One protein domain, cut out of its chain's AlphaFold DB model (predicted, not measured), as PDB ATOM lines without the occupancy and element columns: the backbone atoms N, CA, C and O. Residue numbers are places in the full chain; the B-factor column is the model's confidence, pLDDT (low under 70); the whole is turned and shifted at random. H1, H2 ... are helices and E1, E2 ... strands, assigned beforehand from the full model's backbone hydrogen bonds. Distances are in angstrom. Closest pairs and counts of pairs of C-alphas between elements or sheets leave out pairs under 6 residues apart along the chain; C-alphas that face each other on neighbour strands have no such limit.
ATOM      1  N   ASP A  48     162.550 190.303 166.236       89.38
ATOM      2  CA  ASP A  48     161.169 189.826 166.153       89.38
ATOM      3  C   ASP A  48     161.094 188.293 166.183       89.38
ATOM      4  O   ASP A  48     160.305 187.735 166.945       89.38
ATOM      5  N   ASP A  49     161.972 187.602 165.442       88.38
ATOM      6  CA  ASP A  49     162.047 186.132 165.466       88.38
ATOM      7  C   ASP A  49     162.425 185.616 166.859       88.38
ATOM      8  O   ASP A  49     161.895 184.610 167.332       88.38
ATOM      9  N   MET A  50     163.354 186.301 167.533       91.12
ATOM     10  CA  MET A  50     163.742 185.956 168.897       91.12
ATOM     11  C   MET A  50     162.583 186.152 169.865       91.12
ATOM     12  O   MET A  50     162.344 185.272 170.690       91.12
ATOM     13  N   ILE A  51     161.864 187.271 169.775       90.31
ATOM     14  CA  ILE A  51     160.713 187.556 170.634       90.31
ATOM     15  C   ILE A  51     159.628 186.511 170.402       90.31
ATOM     16  O   ILE A  51     159.195 185.892 171.368       90.31
ATOM     17  N   TYR A  52     159.237 186.273 169.150       88.31
ATOM     18  CA  TYR A  52     158.168 185.340 168.800       88.31
ATOM     19  C   TYR A  52     158.460 183.920 169.298       88.31
ATOM     20  O   TYR A  52     157.686 183.372 170.078       88.31
ATOM     21  N   ASN A  53     159.616 183.356 168.935       88.31
ATOM     22  CA  ASN A  53     159.960 181.978 169.300       88.31
ATOM     23  C   ASN A  53     160.207 181.817 170.809       88.31
ATOM     24  O   ASN A  53     159.904 180.778 171.396       88.31
ATOM     25  N   THR A  54     160.738 182.849 171.472       90.31
ATOM     26  CA  THR A  54     160.920 182.806 172.931       90.31
ATOM     27  C   THR A  54     159.582 182.927 173.658       90.31
ATOM     28  O   THR A  54     159.353 182.213 174.629       90.31
ATOM     29  N   ALA A  55     158.692 183.803 173.191       89.06
ATOM     30  CA  ALA A  55     157.343 183.967 173.725       89.06
ATOM     31  C   ALA A  55     156.515 182.682 173.566       89.06
ATOM     32  O   ALA A  55     155.814 182.282 174.498       89.06
ATOM     33  N   ASP A  56     156.657 181.999 172.430       88.12
ATOM     34  CA  ASP A  56     156.061 180.687 172.193       88.12
ATOM     35  C   ASP A  56     156.571 179.646 173.205       88.12
ATOM     36  O   ASP A  56     155.781 179.057 173.947       88.12
ATOM     37  N   GLY A  57     157.896 179.516 173.358       87.12
ATOM     38  CA  GLY A  57     158.501 178.619 174.350       87.12
ATOM     39  C   GLY A  57     158.099 178.932 175.799       87.12
ATOM     40  O   GLY A  57     157.900 178.020 176.607       87.12
ATOM     41  N   ILE A  58     157.916 180.213 176.139       89.06
ATOM     42  CA  ILE A  58     157.389 180.655 177.440       89.06
ATOM     43  C   ILE A  58     155.936 180.206 177.622       89.06
ATOM     44  O   ILE A  58     155.594 179.662 178.673       89.06
ATOM     45  N   SER A  59     155.087 180.381 176.609       87.69
ATOM     46  CA  SER A  59     153.691 179.931 176.655       87.69
ATOM     47  C   SER A  59     153.591 178.416 176.846       87.69
ATOM     48  O   SER A  59     152.846 177.955 177.716       87.69
ATOM     49  N   GLN A  60     154.381 177.640 176.095       84.94
ATOM     50  CA  GLN A  60     154.445 176.183 176.237       84.94
ATOM     51  C   GLN A  60     154.878 175.785 177.656       84.94
ATOM     52  O   GLN A  60     154.231 174.957 178.299       84.94
ATOM     53  N   CYS A  61     155.908 176.447 178.196       86.50
ATOM     54  CA  CYS A  61     156.389 176.219 179.559       86.50
ATOM     55  C   CYS A  61     155.307 176.480 180.623       86.50
ATOM     56  O   CYS A  61     155.151 175.685 181.555       86.50
ATOM     57  N   ILE A  62     154.542 177.565 180.484       86.00
ATOM     58  CA  ILE A  62     153.454 177.918 181.407       86.00
ATOM     59  C   ILE A  62     152.303 176.910 181.311       86.00
ATOM     60  O   ILE A  62     151.775 176.488 182.340       86.00
ATOM     61  N   ASN A  63     151.905 176.518 180.098       83.75
ATOM     62  CA  ASN A  63     150.818 175.559 179.886       83.75
ATOM     63  C   ASN A  63     151.129 174.190 180.485       83.75
ATOM     64  O   ASN A  63     150.287 173.623 181.179       83.75
ATOM     65  N   GLU A  64     152.334 173.672 180.261       79.31
ATOM     66  CA  GLU A  64     152.726 172.373 180.804       79.31
ATOM     67  C   GLU A  64     152.802 172.395 182.330       79.31
ATOM     68  O   GLU A  64     152.257 171.500 182.973       79.31
ATOM     69  N   ASN A  65     153.360 173.457 182.922       80.94
ATOM     70  CA  ASN A  65     153.437 173.577 184.381       80.94
ATOM     71  C   ASN A  65     152.066 173.716 185.061       80.94
ATOM     72  O   ASN A  65     151.924 173.353 186.228       80.94
ATOM     73  N   LYS A  66     151.041 174.211 184.351       76.56
ATOM     74  CA  LYS A  66     149.651 174.197 184.842       76.56
ATOM     75  C   LYS A  66     149.072 172.778 184.906       76.56
ATOM     76  O   LYS A  66     148.198 172.533 185.733       76.56
ATOM     77  N   LEU A  67     149.521 171.871 184.036       74.38
ATOM     78  CA  LEU A  67     149.015 170.498 183.930       74.38
ATOM     79  C   LEU A  67     149.756 169.535 184.863       74.38
ATOM     80  O   LEU A  67     149.127 168.703 185.515       74.38
ATOM     81  N   SER A  68     151.081 169.650 184.940       74.12
ATOM     82  CA  SER A  68     151.933 168.856 185.820       74.12
ATOM     83  C   SER A  68     153.169 169.657 186.196       74.12
ATOM     84  O   SER A  68     153.711 170.399 185.384       74.12
ATOM     85  N   LYS A  69     153.650 169.503 187.431       75.38
ATOM     86  CA  LYS A  69     154.917 170.113 187.832       75.38
ATOM     87  C   LYS A  69     156.048 169.396 187.090       75.38
ATOM     88  O   LYS A  69     156.273 168.218 187.352       75.38
ATOM     89  N   ASN A  70     156.720 170.099 186.183       70.56
ATOM     90  CA  ASN A  70     157.806 169.536 185.383       70.56
ATOM     91  C   ASN A  70     159.137 169.572 186.138       70.56
ATOM     92  O   ASN A  70     159.435 170.527 186.865       70.56
ATOM     93  N   ASP A  71     159.958 168.549 185.912       80.56
ATOM     94  CA  ASP A  71     161.342 168.520 186.373       80.56
ATOM     95  C   ASP A  71     162.293 169.081 185.301       80.56
ATOM     96  O   ASP A  71     161.946 169.276 184.136       80.56
ATOM     97  N   ARG A  72     163.556 169.326 185.679       78.31
ATOM     98  CA  ARG A  72     164.564 169.936 184.784       78.31
ATOM     99  C   ARG A  72     164.802 169.151 183.489       78.31
ATOM    100  O   ARG A  72     165.254 169.736 182.512       78.31
ATOM    101  N   ILE A  73     164.567 167.838 183.495       80.56
ATOM    102  CA  ILE A  73     164.731 166.990 182.307       80.56
ATOM    103  C   ILE A  73     163.599 167.263 181.314       80.56
ATOM    104  O   ILE A  73     163.873 167.445 180.128       80.56
ATOM    105  N   ASP A  74     162.364 167.383 181.798       80.19
ATOM    106  CA  ASP A  74     161.200 167.702 180.968       80.19
ATOM    107  C   ASP A  74     161.347 169.094 180.347       80.19
ATOM    108  O   ASP A  74     161.079 169.280 179.162       80.19
ATOM    109  N   ASP A  75     161.883 170.055 181.112       82.88
ATOM    110  CA  ASP A  75     162.216 171.388 180.605       82.88
ATOM    111  C   ASP A  75     163.211 171.330 179.431       82.88
ATOM    112  O   ASP A  75     163.044 172.049 178.448       82.88
ATOM    113  N   VAL A  76     164.247 170.485 179.500       83.38
ATOM    114  CA  VAL A  76     165.233 170.338 178.412       83.38
ATOM    115  C   VAL A  76     164.598 169.710 177.175       83.38
ATOM    116  O   VAL A  76     164.829 170.191 176.066       83.38
ATOM    117  N   VAL A  77     163.797 168.658 177.356       85.12
ATOM    118  CA  VAL A  77     163.122 167.979 176.243       85.12
ATOM    119  C   VAL A  77     162.149 168.932 175.554       85.12
ATOM    120  O   VAL A  77     162.234 169.075 174.337       85.12
ATOM    121  N   ARG A  78     161.314 169.655 176.314       85.69
ATOM    122  CA  ARG A  78     160.390 170.660 175.768       85.69
ATOM    123  C   ARG A  78     161.134 171.733 174.983       85.69
ATOM    124  O   ARG A  78     160.774 172.042 173.855       85.69
ATOM    125  N   ASN A  79     162.178 172.303 175.577       85.19
ATOM    126  CA  ASN A  79     162.976 173.344 174.934       85.19
ATOM    127  C   ASN A  79     163.576 172.866 173.600       85.19
ATOM    128  O   ASN A  79     163.658 173.630 172.644       85.19
ATOM    129  N   PHE A  80     163.949 171.587 173.504       85.06
ATOM    130  CA  PHE A  80     164.410 171.001 172.249       85.06
ATOM    131  C   PHE A  80     163.270 170.784 171.241       85.06
ATOM    132  O   PHE A  80     163.436 171.084 170.060       85.06
ATOM    133  N   THR A  81     162.107 170.290 171.676       83.81
ATOM    134  CA  THR A  81     160.956 170.052 170.785       83.81
ATOM    135  C   THR A  81     160.301 171.342 170.297       83.81
ATOM    136  O   THR A  81     159.793 171.371 169.176       83.81
ATOM    137  N   ALA A  82     160.358 172.412 171.090       82.06
ATOM    138  CA  ALA A  82     159.839 173.737 170.750       82.06
ATOM    139  C   ALA A  82     160.570 174.381 169.559       82.06
ATOM    140  O   ALA A  82     160.001 175.216 168.874       82.06
ATOM    141  N   ILE A  83     161.798 173.951 169.238       84.12
ATOM    142  CA  ILE A  83     162.507 174.398 168.021       84.12
ATOM    143  C   ILE A  83     161.756 173.968 166.747       84.12
ATOM    144  O   ILE A  83     161.888 174.593 165.699       84.12
ATOM    145  N   PHE A  84     160.993 172.875 166.830       83.12
ATOM    146  CA  PHE A  84     160.318 172.243 165.693       83.12
ATOM    147  C   PHE A  84     158.790 172.300 165.787       83.12
ATOM    148  O   PHE A  84     158.114 171.746 164.921       83.12
ATOM    149  N   THR A  85     158.252 172.911 166.843       79.38
ATOM    150  CA  THR A  85     156.822 172.884 167.159       79.38
ATOM    151  C   THR A  85     156.355 174.281 167.525       79.38
ATOM    152  O   THR A  85     156.850 174.840 168.498       79.38
ATOM    153  N   ASP A  86     155.362 174.788 166.799       75.38
ATOM    154  CA  ASP A  86     154.682 176.040 167.129       75.38
ATOM    155  C   ASP A  86     153.480 175.766 168.040       75.38
ATOM    156  O   ASP A  86     152.752 174.787 167.834       75.38
ATOM    157  N   SER A  87     153.233 176.626 169.032       67.62
ATOM    158  CA  SER A  87     152.030 176.519 169.862       67.62
ATOM    159  C   SER A  87     150.837 177.281 169.278       67.62
ATOM    160  O   SER A  87     150.969 178.215 168.483       67.62
ATOM    161  N   ASP A  88     149.624 176.881 169.672       70.19
ATOM    162  CA  ASP A  88     148.401 177.549 169.227       70.19
ATOM    163  C   ASP A  88     148.383 179.022 169.665       70.19
ATOM    164  O   ASP A  88     148.456 179.333 170.861       70.19
ATOM    165  N   SER A  89     148.170 179.933 168.712       66.94
ATOM    166  CA  SER A  89     148.209 181.392 168.915       66.94
ATOM    167  C   SER A  89     147.261 181.914 170.005       66.94
ATOM    168  O   SER A  89     147.576 182.877 170.705       66.94
ATOM    169  N   ALA A  90     146.118 181.257 170.220       63.88
ATOM    170  CA  ALA A  90     145.186 181.596 171.297       63.88
ATOM    171  C   ALA A  90     145.732 181.256 172.698       63.88
ATOM    172  O   ALA A  90     145.414 181.939 173.676       63.88
ATOM    173  N   SER A  91     146.553 180.209 172.809       65.25
ATOM    174  CA  SER A  91     147.192 179.809 174.067       65.25
ATOM    175  C   SER A  91     148.333 180.764 174.438       65.25
ATOM    176  O   SER A  91     148.443 181.165 175.598       65.25
ATOM    177  N   ILE A  92     149.086 181.215 173.429       68.44
ATOM    178  CA  ILE A  92     150.149 182.224 173.523       68.44
ATOM    179  C   ILE A  92     149.600 183.500 174.168       68.44
ATOM    180  O   ILE A  92     150.046 183.896 175.242       68.44
ATOM    181  N   ILE A  93     148.558 184.094 173.584       68.50
ATOM    182  CA  ILE A  93     148.020 185.390 174.030       68.50
ATOM    183  C   ILE A  93     147.583 185.371 175.505       68.50
ATOM    184  O   ILE A  93     147.832 186.327 176.242       68.50
ATOM    185  N   ASN A  94     146.941 184.291 175.960       71.62
ATOM    186  CA  ASN A  94     146.445 184.210 177.334       71.62
ATOM    187  C   ASN A  94     147.573 184.048 178.360       71.62
ATOM    188  O   ASN A  94     147.542 184.701 179.401       71.62
ATOM    189  N   ASN A  95     148.573 183.209 178.077       74.75
ATOM    190  CA  ASN A  95     149.688 182.992 179.003       74.75
ATOM    191  C   ASN A  95     150.651 184.179 179.049       74.75
ATOM    192  O   ASN A  95     151.163 184.506 180.119       74.75
ATOM    193  N   LEU A  96     150.860 184.848 177.912       80.88
ATOM    194  CA  LEU A  96     151.716 186.029 177.853       80.88
ATOM    195  C   LEU A  96     151.139 187.217 178.619       80.88
ATOM    196  O   LEU A  96     151.894 187.975 179.209       80.88
ATOM    197  N   LYS A  97     149.812 187.340 178.717       81.81
ATOM    198  CA  LYS A  97     149.192 188.434 179.474       81.81
ATOM    199  C   LYS A  97     149.557 188.421 180.964       81.81
ATOM    200  O   LYS A  97     149.790 189.480 181.547       81.81
ATOM    201  N   ASP A  98     149.594 187.241 181.579       78.12
ATOM    202  CA  ASP A  98     150.007 187.094 182.980       78.12
ATOM    203  C   ASP A  98     151.530 187.220 183.128       78.12
ATOM    204  O   ASP A  98     152.012 187.804 184.101       78.12
ATOM    205  N   PHE A  99     152.281 186.729 182.138       86.12
ATOM    206  CA  PHE A  99     153.732 186.872 182.071       86.12
ATOM    207  C   PHE A  99     154.161 188.349 182.014       86.12
ATOM    208  O   PHE A  99     154.925 188.789 182.875       86.12
ATOM    209  N   ASP A 100     153.611 189.133 181.086       87.81
ATOM    210  CA  ASP A 100     153.965 190.540 180.837       87.81
ATOM    211  C   ASP A 100     153.654 191.464 182.024       87.81
ATOM    212  O   ASP A 100     154.150 192.588 182.111       87.81
ATOM    213  N   LYS A 101     152.830 191.006 182.973       86.44
ATOM    214  CA  LYS A 101     152.480 191.781 184.167       86.44
ATOM    215  C   LYS A 101     153.634 191.893 185.166       86.44
ATOM    216  O   LYS A 101     153.728 192.895 185.876       86.44
ATOM    217  N   TYR A 102     154.475 190.864 185.260       87.00
ATOM    218  CA  TYR A 102     155.551 190.776 186.261       87.00
ATOM    219  C   TYR A 102     156.927 190.501 185.658       87.00
ATOM    220  O   TYR A 102     157.930 190.561 186.372       87.00
ATOM    221  N   ASN A 103     156.971 190.187 184.366       89.75
ATOM    222  CA  ASN A 103     158.176 189.844 183.641       89.75
ATOM    223  C   ASN A 103     158.316 190.755 182.426       89.75
ATOM    224  O   ASN A 103     157.335 191.217 181.851       89.75
ATOM    225  N   ARG A 104     159.560 190.981 182.022       91.06
ATOM    226  CA  ARG A 104     159.904 191.697 180.803       91.06
ATOM    227  C   ARG A 104     160.858 190.845 179.989       91.06
ATOM    228  O   ARG A 104     161.898 190.439 180.503       91.06
ATOM    229  N   LEU A 105     160.503 190.587 178.737       91.31
ATOM    230  CA  LEU A 105     161.372 189.910 177.785       91.31
ATOM    231  C   LEU A 105     162.200 190.949 177.025       91.31
ATOM    232  O   LEU A 105     161.644 191.865 176.423       91.31
ATOM    233  N   GLU A 106     163.520 190.808 177.053       92.50
ATOM    234  CA  GLU A 106     164.452 191.673 176.331       92.50
ATOM    235  C   GLU A 106     165.395 190.838 175.467       92.50
ATOM    236  O   GLU A 106     165.933 189.818 175.912       92.50
ATOM    237  N   VAL A 107     165.619 191.279 174.231       93.38
ATOM    238  CA  VAL A 107     166.525 190.616 173.294       93.38
ATOM    239  C   VAL A 107     167.812 191.416 173.162       93.38
ATOM    240  O   VAL A 107     167.824 192.612 172.903       93.38
ATOM    241  N   TYR A 108     168.928 190.715 173.306       92.06
ATOM    242  CA  TYR A 108     170.270 191.247 173.162       92.06
ATOM    243  C   TYR A 108     170.900 190.652 171.907       92.06
ATOM    244  O   TYR A 108     171.199 189.453 171.853       92.06
ATOM    245  N   ARG A 109     171.106 191.490 170.889       89.38
ATOM    246  CA  ARG A 109     171.782 191.098 169.650       89.38
ATOM    247  C   ARG A 109     173.296 191.262 169.792       89.38
ATOM    248  O   ARG A 109     173.786 192.336 170.130       89.38
ATOM    249  N   HIS A 110     174.036 190.199 169.498       89.19
ATOM    250  CA  HIS A 110     175.493 190.197 169.383       89.19
ATOM    251  C   HIS A 110     175.913 189.980 167.920       89.19
ATOM    252  O   HIS A 110     175.079 189.837 167.030       89.19
ATOM    253  N   THR A 111     177.224 189.963 167.653       82.75
ATOM    254  CA  THR A 111     177.771 189.871 166.286       82.75
ATOM    255  C   THR A 111     177.471 188.542 165.584       82.75
ATOM    256  O   THR A 111     177.308 188.523 164.371       82.75
ATOM    257  N   PHE A 112     177.401 187.433 166.329       84.56
ATOM    258  CA  PHE A 112     177.239 186.079 165.765       84.56
ATOM    259  C   PHE A 112     176.111 185.273 166.412       84.56
ATOM    260  O   PHE A 112     175.915 184.104 166.096       84.56
ATOM    261  N   TYR A 113     175.404 185.877 167.359       89.19
ATOM    262  CA  TYR A 113     174.316 185.245 168.085       89.19
ATOM    263  C   TYR A 113     173.416 186.319 168.684       89.19
ATOM    264  O   TYR A 113     173.798 187.483 168.801       89.19
ATOM    265  N   SER A 114     172.228 185.929 169.103       91.88
ATOM    266  CA  SER A 114     171.327 186.744 169.910       91.88
ATOM    267  C   SER A 114     170.952 185.977 171.171       91.88
ATOM    268  O   SER A 114     171.057 184.753 171.241       91.88
ATOM    269  N   THR A 115     170.569 186.691 172.219       93.50
ATOM    270  CA  THR A 115     170.075 186.072 173.452       93.50
ATOM    271  C   THR A 115     168.816 186.777 173.900       93.50
ATOM    272  O   THR A 115     168.747 187.997 173.812       93.50
ATOM    273  N   ALA A 116     167.837 186.026 174.389       93.75
ATOM    274  CA  ALA A 116     166.676 186.599 175.056       93.75
ATOM    275  C   ALA A 116     166.831 186.434 176.567       93.75
ATOM    276  O   ALA A 116     167.289 185.388 177.047       93.75
ATOM    277  N   ARG A 117     166.470 187.470 177.320       93.81
ATOM    278  CA  ARG A 117     166.497 187.480 178.779       93.81
ATOM    279  C   ARG A 117     165.150 187.886 179.342       93.81
ATOM    280  O   ARG A 117     164.504 188.789 178.823       93.81
ATOM    281  N   VAL A 118     164.765 187.233 180.429       93.12
ATOM    282  CA  VAL A 118     163.601 187.601 181.228       93.12
ATOM    283  C   VAL A 118     164.069 188.346 182.462       93.12
ATOM    284  O   VAL A 118     164.839 187.816 183.260       93.12
ATOM    285  N   HIS A 119     163.578 189.567 182.612       92.12
ATOM    286  CA  HIS A 119     163.760 190.395 183.793       92.12
ATOM    287  C   HIS A 119     162.488 190.355 184.629       92.12
ATOM    288  O   HIS A 119     161.383 190.467 184.100       92.12
ATOM    289  N   ASN A 120     162.638 190.216 185.938       88.81
ATOM    290  CA  ASN A 120     161.532 190.276 186.886       88.81
ATOM    291  C   ASN A 120     162.039 190.783 188.242       88.81
ATOM    292  O   ASN A 120     163.235 190.997 188.435       88.81
ATOM    293  N   ASN A 121     161.134 190.955 189.204       83.25
ATOM    294  CA  ASN A 121     161.491 191.484 190.523       83.25
ATOM    295  C   ASN A 121     162.436 190.575 191.337       83.25
ATOM    296  O   ASN A 121     163.105 191.074 192.237       83.25
ATOM    297  N   PHE A 122     162.504 189.269 191.050       83.12
ATOM    298  CA  PHE A 122     163.437 188.345 191.714       83.12
ATOM    299  C   PHE A 122     164.800 188.267 191.013       83.12
ATOM    300  O   PHE A 122     165.791 187.914 191.648       83.12
ATOM    301  N   ARG A 123     164.841 188.577 189.715       84.06
ATOM    302  CA  ARG A 123     166.013 188.526 188.831       84.06
ATOM    303  C   ARG A 123     166.134 189.844 188.059       84.06
ATOM    304  O   ARG A 123     165.904 189.864 186.844       84.06
ATOM    305  N   PRO A 124     166.464 190.963 188.731       83.44
ATOM    306  CA  PRO A 124     166.629 192.252 188.059       83.44
ATOM    307  C   PRO A 124     167.753 192.223 187.011       83.44
ATOM    308  O   PRO A 124     167.655 192.889 185.982       83.44
ATOM    309  N   GLU A 125     168.790 191.407 187.226       86.19
ATOM    310  CA  GLU A 125     169.912 191.190 186.304       86.19
ATOM    311  C   GLU A 125     169.523 190.499 184.983       86.19
ATOM    312  O   GLU A 125     170.280 190.552 184.007       86.19
ATOM    313  N   GLY A 126     168.338 189.885 184.944       86.50
ATOM    314  CA  GLY A 126     167.811 189.144 183.807       86.50
ATOM    315  C   GLY A 126     168.375 187.729 183.692       86.50
ATOM    316  O   GLY A 126     169.588 187.525 183.603       86.50
ATOM    317  N   THR A 127     167.489 186.738 183.610       91.00
ATOM    318  CA  THR A 127     167.860 185.343 183.337       91.00
ATOM    319  C   THR A 127     167.773 185.065 181.845       91.00
ATOM    320  O   THR A 127     166.796 185.428 181.196       91.00
ATOM    321  N   ARG A 128     168.785 184.409 181.270       92.75
ATOM    322  CA  ARG A 128     168.757 184.011 179.858       92.75
ATOM    323  C   ARG A 128     167.757 182.877 179.645       92.75
ATOM    324  O   ARG A 128     167.889 181.832 180.269       92.75
ATOM    325  N   VAL A 129     166.835 183.076 178.712       92.19
ATOM    326  CA  VAL A 129     165.749 182.129 178.414       92.19
ATOM    327  C   VAL A 129     165.734 181.639 176.970       92.19
ATOM    328  O   VAL A 129     164.971 180.733 176.664       92.19
ATOM    329  N   ALA A 130     166.544 182.216 176.081       92.19
ATOM    330  CA  ALA A 130     166.759 181.684 174.739       92.19
ATOM    331  C   ALA A 130     168.100 182.141 174.159       92.19
ATOM    332  O   ALA A 130     168.655 183.181 174.543       92.19
ATOM    333  N   ILE A 131     168.609 181.364 173.207       93.19
ATOM    334  CA  ILE A 131     169.829 181.641 172.450       93.19
ATOM    335  C   ILE A 131     169.523 181.472 170.960       93.19
ATOM    336  O   ILE A 131     169.095 180.407 170.532       93.19
ATOM    337  N   GLY A 132     169.770 182.514 170.171       91.00
ATOM    338  CA  GLY A 132     169.636 182.503 168.719       91.00
ATOM    339  C   GLY A 132     170.989 182.372 168.027       91.00
ATOM    340  O   GLY A 132     171.858 183.223 168.213       91.00
ATOM    341  N   ILE A 133     171.188 181.323 167.228       88.94
ATOM    342  CA  ILE A 133     172.429 181.076 166.472       88.94
ATOM    343  C   ILE A 133     172.055 180.499 165.104       88.94
ATOM    344  O   ILE A 133     171.199 179.625 165.015       88.94
ATOM    345  N   PHE A 134     172.710 180.960 164.033       83.38
ATOM    346  CA  PHE A 134     172.527 180.443 162.666       83.38
ATOM    347  C   PHE A 134     171.057 180.363 162.192       83.38
ATOM    348  O   PHE A 134     170.686 179.459 161.450       83.38
ATOM    349  N   GLY A 135     170.223 181.314 162.606       82.06
ATOM    350  CA  GLY A 135     168.835 181.471 162.174       82.06
ATOM    351  C   GLY A 135     167.859 180.643 162.998       82.06
ATOM    352  O   GLY A 135     166.658 180.722 162.776       82.06
ATOM    353  N   ILE A 136     168.370 179.875 163.959       87.00
ATOM    354  CA  ILE A 136     167.588 179.022 164.843       87.00
ATOM    355  C   ILE A 136     167.533 179.682 166.215       87.00
ATOM    356  O   ILE A 136     168.563 180.101 166.751       87.00
ATOM    357  N   VAL A 137     166.335 179.748 166.790       90.44
ATOM    358  CA  VAL A 137     166.120 180.165 168.175       90.44
ATOM    359  C   VAL A 137     165.978 178.914 169.026       90.44
ATOM    360  O   VAL A 137     165.062 178.123 168.835       90.44
ATOM    361  N   ILE A 138     166.908 178.722 169.955       89.62
ATOM    362  CA  ILE A 138     166.886 177.627 170.921       89.62
ATOM    363  C   ILE A 138     166.331 178.195 172.230       89.62
ATOM    364  O   ILE A 138     167.049 178.945 172.909       89.62
ATOM    365  N   PRO A 139     165.076 177.888 172.601       88.31
ATOM    366  CA  PRO A 139     164.555 178.272 173.901       88.31
ATOM    367  C   PRO A 139     165.268 177.469 174.995       88.31
ATOM    368  O   PRO A 139     165.670 176.325 174.814       88.31
ATOM    369  N   THR A 140     165.468 178.094 176.144       88.94
ATOM    370  CA  THR A 140     166.043 177.509 177.361       88.94
ATOM    371  C   THR A 140     165.212 177.948 178.563       88.94
ATOM    372  O   THR A 140     165.749 178.358 179.591       88.94
ATOM    373  N   VAL A 141     163.889 177.947 178.398       88.19
ATOM    374  CA  VAL A 141     162.944 178.487 179.373       88.19
ATOM    375  C   VAL A 141     162.738 177.474 180.498       88.19
ATOM    376  O   VAL A 141     162.443 176.302 180.235       88.19
ATOM    377  N   SER A 142     162.843 177.934 181.745       86.19
ATOM    378  CA  SER A 142     162.391 177.196 182.926       86.19
ATOM    379  C   SER A 142     161.318 177.990 183.661       86.19
ATOM    380  O   SER A 142     161.384 179.215 183.760       86.19
ATOM    381  N   TYR A 143     160.340 177.284 184.223       84.56
ATOM    382  CA  TYR A 143     159.247 177.914 184.963       84.56
ATOM    383  C   TYR A 143     159.733 178.640 186.223       84.56
ATOM    384  O   TYR A 143     159.163 179.653 186.613       84.56
ATOM    385  N   ASN A 144     160.832 178.172 186.825       83.88
ATOM    386  CA  ASN A 144     161.435 178.810 188.000       83.88
ATOM    387  C   ASN A 144     162.016 180.203 187.706       83.88
ATOM    388  O   ASN A 144     162.250 180.973 188.636       83.88
ATOM    389  N   ASP A 145     162.248 180.522 186.431       83.44
ATOM    390  CA  ASP A 145     162.773 181.817 185.997       83.44
ATOM    391  C   ASP A 145     161.653 182.831 185.692       83.44
ATOM    392  O   ASP A 145     161.938 184.001 185.431       83.44
ATOM    393  N   ILE A 146     160.382 182.408 185.755       85.94
ATOM    394  CA  ILE A 146     159.197 183.203 185.418       85.94
ATOM    395  C   ILE A 146     158.369 183.501 186.674       85.94
ATOM    396  O   ILE A 146     158.098 182.629 187.497       85.94
TER     397      ILE A 146
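What this domain is: This is residues 48 to 146 of the 191 residues of an uncharacterized protein of Prevotella sp. MGM1 (UniProt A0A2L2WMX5). A four-stranded antiparallel sheet, curled like part of a barrel, has one face covered by the first part of the long helix H1, residues 48 to 58, which crosses the strands. The rest of H1 runs on past the sheet, with the shorter helices H2 and H3 on opposite sides of it. The printed part has 99 residues, with three named helices followed by four strands, H1 H2 H3 E1 E2 E3 E4; the sheet's order is E1, E2, E3, E4, and the class is mixed, helices and strands. The whole is compact, with a radius of gyration of the C-alphas of 12.5 A, and rounded, spanning 39 by 31 by 26 A.

How they stand to each other: Begin with H1, residues 48 to 67, and look across to the sheet of E1, residues 103 to 109, E2, residues 114 to 120, E3, residues 123 to 133, and E4, residues 136 to 139. H1 is on this sheet at a height of 6.6 A, in two layers, a helix on one face of a sheet. It lies over E3 and only just over E2, with 3 of its C-alphas falling there, and runs across the strands, at 67 degrees to E3 on the local plane. Its closest C-alphas to E4 are those of Thr 54 and Pro 139, 5.9 A apart. H2, residues 72 to 81, only just touches H1, with 3 pairs of C-alphas within 8 A, the closest those of Gly 57 and Asn 79 at 6.9 A; the tilt is steep, 46 degrees, opposite ways. H3, residues 89 to 102, touches H1 about perpendicular, at 90 degrees, the closest C-alphas being those of Ser 59 and Ile 92 at 5.3 A. H2 and H3 are apart, and each only grazes the sheet. The strands form a meander, each the antiparallel neighbour of the one before, in three hairpins: look for N 106 and O 117 at 2.9 A between E1 and E2, N 116 and O 130 at 3.0 A between E2 and E3, and N 138 and O 131 at 2.8 A between E3 and E4. In H1 and H2 every O i to N i+4 pair is within hydrogen-bond range; in H3, 6 of 10 are.

Where its parts are: Find C-alpha 48 at (161.169, 189.826, 166.153); from there H1 runs 28.9 A to Leu 67. H2 follows, 14.5 A long, then H3, 21.0 A, which ends at Tyr 102. E1 begins at C-alpha 103, (158.176, 189.844, 183.641), and is 19.6 A long; E2 is 19.9 A, E3 24.4 A and E4 9.6 A, ending at C-alpha 139, (164.555, 178.272, 173.901).

The domain as a whole: The two C-alphas farthest apart are those of Leu 67 and Thr 111, 38.9 A. The printed part has no cut, and no link between its named elements is long. Mean pLDDT of the printed part is 84.5; look for values under 70 at residue 87 and residues 89 to 93.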